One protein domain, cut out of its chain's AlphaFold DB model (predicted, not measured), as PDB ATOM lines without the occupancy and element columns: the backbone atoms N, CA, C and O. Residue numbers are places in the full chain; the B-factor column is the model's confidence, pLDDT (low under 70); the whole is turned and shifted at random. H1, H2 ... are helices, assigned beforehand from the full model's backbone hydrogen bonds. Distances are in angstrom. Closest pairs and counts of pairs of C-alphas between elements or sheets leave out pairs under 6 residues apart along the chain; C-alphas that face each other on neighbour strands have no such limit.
ATOM      1  N   ASN A   2      61.766 -31.813  29.847       46.12
ATOM      2  CA  ASN A   2      60.395 -32.308  29.715       46.12
ATOM      3  C   ASN A   2      59.849 -31.824  28.373       46.12
ATOM      4  O   ASN A   2      59.559 -30.643  28.207       46.12
ATOM      5  N   VAL A   3      59.762 -32.731  27.405       50.59
ATOM      6  CA  VAL A   3      59.145 -32.451  26.108       50.59
ATOM      7  C   VAL A   3      57.653 -32.237  26.351       50.59
ATOM      8  O   VAL A   3      56.935 -33.179  26.693       50.59
ATOM      9  N   CYS A   4      57.180 -30.998  26.204       55.75
ATOM     10  CA  CYS A   4      55.752 -30.701  26.160       55.75
ATOM     11  C   CYS A   4      55.150 -31.394  24.934       55.75
ATOM     12  O   CYS A   4      55.215 -30.881  23.820       55.75
ATOM     13  N   GLN A   5      54.588 -32.590  25.124       58.28
ATOM     14  CA  GLN A   5      53.843 -33.261  24.067       58.28
ATOM     15  C   GLN A   5      52.502 -32.552  23.880       58.28
ATOM     16  O   GLN A   5      51.652 -32.554  24.769       58.28
ATOM     17  N   SER A   6      52.320 -31.946  22.709       62.09
ATOM     18  CA  SER A   6      51.082 -31.280  22.291       62.09
ATOM     19  C   SER A   6      49.919 -32.258  22.092       62.09
ATOM     20  O   SER A   6      48.757 -31.864  22.174       62.09
ATOM     21  N   ILE A   7      50.222 -33.540  21.865       63.53
ATOM     22  CA  ILE A   7      49.234 -34.591  21.624       63.53
ATOM     23  C   ILE A   7      49.046 -35.411  22.908       63.53
ATOM     24  O   ILE A   7      49.992 -36.053  23.375       63.53
ATOM     25  N   PRO A   8      47.832 -35.440  23.486       65.06
ATOM     26  CA  PRO A   8      47.552 -36.246  24.663       65.06
ATOM     27  C   PRO A   8      47.794 -37.729  24.393       65.06
ATOM     28  O   PRO A   8      47.253 -38.301  23.442       65.06
ATOM     29  N   ARG A   9      48.567 -38.388  25.261       67.81
ATOM     30  CA  ARG A   9      48.769 -39.835  25.141       67.81
ATOM     31  C   ARG A   9      47.443 -40.580  25.310       67.81
ATOM     32  O   ARG A   9      46.655 -40.265  26.205       67.81
ATOM     33  N   ARG A  10      47.225 -41.623  24.502       61.94
ATOM     34  CA  ARG A  10      45.996 -42.450  24.521       61.94
ATOM     35  C   ARG A  10      45.734 -43.136  25.867       61.94
ATOM     36  O   ARG A  10      44.593 -43.478  26.173       61.94
ATOM     37  N   ASP A  11      46.774 -43.342  26.666       66.56
ATOM     38  CA  ASP A  11      46.721 -43.952  27.993       66.56
ATOM     39  C   ASP A  11      46.558 -42.928  29.134       66.56
ATOM     40  O   ASP A  11      46.434 -43.305  30.305       66.56
ATOM     41  N   CYS A  12      46.510 -41.629  28.820       71.69
ATOM     42  CA  CYS A  12      46.356 -40.595  29.829       71.69
ATOM     43  C   CYS A  12      44.954 -40.634  30.452       71.69
ATOM     44  O   CYS A  12      43.953 -40.301  29.821       71.69
ATOM     45  N   LYS A  13      44.883 -40.988  31.744       68.50
ATOM     46  CA  LYS A  13      43.623 -41.107  32.508       68.50
ATOM     47  C   LYS A  13      42.838 -39.792  32.622       68.50
ATOM     48  O   LYS A  13      41.641 -39.827  32.904       68.50
ATOM     49  N   VAL A  14      43.514 -38.655  32.451       71.88
ATOM     50  CA  VAL A  14      42.934 -37.305  32.558       71.88
ATOM     51  C   VAL A  14      42.237 -36.893  31.260       71.88
ATOM     52  O   VAL A  14      41.235 -36.175  31.306       71.88
ATOM     53  N   PHE A  15      42.705 -37.384  30.112       77.56
ATOM     54  CA  PHE A  15      42.117 -37.086  28.810       77.56
ATOM     55  C   PHE A  15      41.027 -38.091  28.447       77.56
ATOM     56  O   PHE A  15      41.053 -39.265  28.822       77.56
ATOM     57  N   ALA A  16      40.016 -37.613  27.725       72.69
ATOM     58  CA  ALA A  16      39.073 -38.505  27.085       72.69
ATOM     59  C   ALA A  16      39.830 -39.363  26.064       72.69
ATOM     60  O   ALA A  16      40.760 -38.890  25.416       72.69
ATOM     61  N   LYS A  17      39.414 -40.617  25.876       73.38
ATOM     62  CA  LYS A  17      40.066 -41.525  24.916       73.38
ATOM     63  C   LYS A  17      39.960 -41.055  23.454       73.38
ATOM     64  O   LYS A  17      40.691 -41.566  22.620       73.38
ATOM     65  N   CYS A  18      39.089 -40.085  23.150       74.00
ATOM     66  CA  CYS A  18      39.075 -39.369  21.868       74.00
ATOM     67  C   CYS A  18      40.185 -38.311  21.723       74.00
ATOM     68  O   CYS A  18      40.292 -37.710  20.664       74.00
ATOM     69  N   GLY A  19      40.974 -38.031  22.764       71.75
ATOM     70  CA  GLY A  19      42.112 -37.107  22.721       71.75
ATOM     71  C   GLY A  19      41.767 -35.612  22.652       71.75
ATOM     72  O   GLY A  19      42.671 -34.796  22.746       71.75
ATOM     73  N   ALA A  20      40.492 -35.227  22.526       76.06
ATOM     74  CA  ALA A  20      40.109 -33.832  22.268       76.06
ATOM     75  C   ALA A  20      39.965 -32.950  23.525       76.06
ATOM     76  O   ALA A  20      40.291 -31.765  23.508       76.06
ATOM     77  N   LYS A  21      39.422 -33.504  24.614       81.00
ATOM     78  CA  LYS A  21      39.136 -32.798  25.877       81.00
ATOM     79  C   LYS A  21      39.399 -33.720  27.066       81.00
ATOM     80  O   LYS A  21      39.654 -34.914  26.900       81.00
ATOM     81  N   SER A  22      39.327 -33.179  28.280       83.00
ATOM     82  CA  SER A  22      39.444 -33.986  29.495       83.00
ATOM     83  C   SER A  22      38.308 -35.012  29.608       83.00
ATOM     84  O   SER A  22      37.185 -34.808  29.132       83.00
ATOM     85  N   LEU A  23      38.585 -36.133  30.277       81.75
ATOM     86  CA  LEU A  23      37.606 -37.194  30.503       81.75
ATOM     87  C   LEU A  23      36.403 -36.689  31.314       81.75
ATOM     88  O   LEU A  23      35.278 -37.137  31.093       81.75
ATOM     89  N   SER A  24      36.627 -35.772  32.258       81.44
ATOM     90  CA  SER A  24      35.569 -35.163  33.068       81.44
ATOM     91  C   SER A  24      34.651 -34.272  32.230       81.44
ATOM     92  O   SER A  24      33.433 -34.432  32.320       81.44
ATOM     93  N   HIS A  25      35.218 -33.409  31.376       85.56
ATOM     94  CA  HIS A  25      34.468 -32.537  30.466       85.56
ATOM     95  C   HIS A  25      33.572 -33.357  29.545       85.56
ATOM     96  O   HIS A  25      32.351 -33.210  29.580       85.56
ATOM     97  N   CYS A  26      34.151 -34.316  28.816       84.38
ATOM     98  CA  CYS A  26      33.365 -35.132  27.899       84.38
ATOM     99  C   CYS A  26      32.358 -36.053  28.603       84.38
ATOM    100  O   CYS A  26      31.348 -36.420  28.011       84.38
ATOM    101  N   ARG A  27      32.577 -36.430  29.872       80.62
ATOM    102  CA  ARG A  27      31.548 -37.131  30.653       80.62
ATOM    103  C   ARG A  27      30.373 -36.227  30.997       80.62
ATOM    104  O   ARG A  27      29.278 -36.769  31.108       80.62
ATOM    105  N   ARG A  28      30.580 -34.926  31.224       82.25
ATOM    106  CA  ARG A  28      29.536 -33.959  31.609       82.25
ATOM    107  C   ARG A  28      28.766 -33.424  30.397       82.25
ATOM    108  O   ARG A  28      27.549 -33.371  30.469       82.25
ATOM    109  N   HIS A  29      29.461 -33.128  29.301       84.25
ATOM    110  CA  HIS A  29      28.935 -32.419  28.127       84.25
ATOM    111  C   HIS A  29      28.786 -33.308  26.885       84.25
ATOM    112  O   HIS A  29      28.878 -32.832  25.761       84.25
ATOM    113  N   ARG A  30      28.585 -34.620  27.061       78.81
ATOM    114  CA  ARG A  30      28.536 -35.577  25.940       78.81
ATOM    115  C   ARG A  30      27.461 -35.247  24.901       78.81
ATOM    116  O   ARG A  30      27.664 -35.506  23.724       78.81
ATOM    117  N   GLU A  31      26.325 -34.732  25.355       79.81
ATOM    118  CA  GLU A  31      25.170 -34.432  24.503       79.81
ATOM    119  C   GLU A  31      25.260 -33.034  23.877       79.81
ATOM    120  O   GLU A  31      24.641 -32.794  22.848       79.81
ATOM    121  N   THR A  32      26.067 -32.142  24.459       83.56
ATOM    122  CA  THR A  32      26.180 -30.733  24.052       83.56
ATOM    123  C   THR A  32      27.451 -30.424  23.255       83.56
ATOM    124  O   THR A  32      27.464 -29.481  22.479       83.56
ATOM    125  N   ASP A  33      28.538 -31.177  23.457       82.88
ATOM    126  CA  ASP A  33      29.832 -30.962  22.793       82.88
ATOM    127  C   ASP A  33      30.044 -31.999  21.675       82.88
ATOM    128  O   ASP A  33      30.254 -33.188  21.942       82.88
ATOM    129  N   GLU A  34      30.024 -31.534  20.421       83.12
ATOM    130  CA  GLU A  34      30.253 -32.312  19.190       83.12
ATOM    131  C   GLU A  34      31.506 -33.204  19.269       83.12
ATOM    132  O   GLU A  34      31.469 -34.381  18.896       83.12
ATOM    133  N   LYS A  35      32.609 -32.698  19.848       79.12
ATOM    134  CA  LYS A  35      33.883 -33.437  19.954       79.12
ATOM    135  C   LYS A  35      33.805 -34.608  20.935       79.12
ATOM    136  O   LYS A  35      34.599 -35.549  20.861       79.12
ATOM    137  N   CYS A  36      32.874 -34.551  21.882       78.94
ATOM    138  CA  CYS A  36      32.648 -35.593  22.877       78.94
ATOM    139  C   CYS A  36      31.497 -36.536  22.485       78.94
ATOM    140  O   CYS A  36      31.492 -37.691  22.926       78.94
ATOM    141  N   LYS A  37      30.555 -36.078  21.650       80.75
ATOM    142  CA  LYS A  37      29.381 -36.832  21.182       80.75
ATOM    143  C   LYS A  37      29.773 -38.095  20.413       80.75
ATOM    144  O   LYS A  37      29.259 -39.175  20.707       80.75
ATOM    145  N   SER A  38      30.765 -37.986  19.527       75.88
ATOM    146  CA  SER A  38      31.304 -39.101  18.730       75.88
ATOM    147  C   SER A  38      32.157 -40.098  19.530       75.88
ATOM    148  O   SER A  38      32.517 -41.164  19.028       75.88
ATOM    149  N   CYS A  39      32.479 -39.813  20.797       76.56
ATOM    150  CA  CYS A  39      33.356 -40.683  21.572       76.56
ATOM    151  C   CYS A  39      32.603 -41.878  22.187       76.56
ATOM    152  O   CYS A  39      31.988 -41.794  23.255       76.56
ATOM    153  N   THR A  40      32.714 -43.042  21.543       71.06
ATOM    154  CA  THR A  40      32.100 -44.318  21.973       71.06
ATOM    155  C   THR A  40      32.784 -44.957  23.187       71.06
ATOM    156  O   THR A  40      32.182 -45.747  23.919       71.06
ATOM    157  N   LEU A  41      34.038 -44.578  23.452       71.88
ATOM    158  CA  LEU A  41      34.860 -45.114  24.538       71.88
ATOM    159  C   LEU A  41      34.606 -44.430  25.895       71.88
ATOM    160  O   LEU A  41      35.140 -44.868  26.920       71.88
ATOM    161  N   ILE A  42      33.774 -43.383  25.938       72.44
ATOM    162  CA  ILE A  42      33.365 -42.704  27.177       72.44
ATOM    163  C   ILE A  42      32.142 -43.411  27.743       72.44
ATOM    164  O   ILE A  42      30.997 -42.991  27.592       72.44
ATOM    165  N   ARG A  43      32.395 -44.512  28.445       66.69
ATOM    166  CA  ARG A  43      31.359 -45.191  29.224       66.69
ATOM    167  C   ARG A  43      31.332 -44.612  30.636       66.69
ATOM    168  O   ARG A  43      32.335 -44.642  31.358       66.69
ATOM    169  N   ARG A  44      30.184 -44.056  31.044       66.12
ATOM    170  CA  ARG A  44      29.919 -43.812  32.467       66.12
ATOM    171  C   ARG A  44      29.777 -45.176  33.135       66.12
ATOM    172  O   ARG A  44      29.146 -46.075  32.583       66.12
ATOM    173  N   LYS A  45      30.368 -45.338  34.321       65.62
ATOM    174  CA  LYS A  45      30.072 -46.510  35.146       65.62
ATOM    175  C   LYS A  45      28.558 -46.494  35.396       65.62
ATOM    176  O   LYS A  45      28.065 -45.437  35.805       65.62
TER     177      LYS A  45
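This is residues 2 to 45 of the 112 residues of an uncharacterized protein of Bacteroides xylanisolvens (UniProt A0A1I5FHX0). This model has little regular structure: a small head at one end holds two short helices, H1 and H2, joined by a tight turn, and a long winding stretch, residues 2 to 22, makes much of the length towards the other end. The printed part has 44 residues, with H1 then H2 along the chain and no named strand; the class is all helix, though named elements hold only 10 residues. It is elongated, spanning 35 by 21 by 14 A, and only just compact, close to loose, with a radius of gyration of the C-alphas of 10.8 A.

H1, residues 23 to 28, is 8.8 A long and begins at C-alpha 23 (37.606, -37.194, 30.503). H2, residues 34 to 37, ends at C-alpha 37 (29.381, -36.832, 21.182).

H1 and H2 are close but not clearly touching; their closest C-alphas, of Cys 26 and Cys 36, are 5.1 A apart. Every O i to N i+4 pair in H1 is within hydrogen-bond range; H2 is too short for such a pair.

The C-alphas farthest apart, of Asn 2 and Glu 31, are 35.7 A apart. The printed part has no cut. Confidence is under 70 at residues 2 to 11, 13 and 43 to 45.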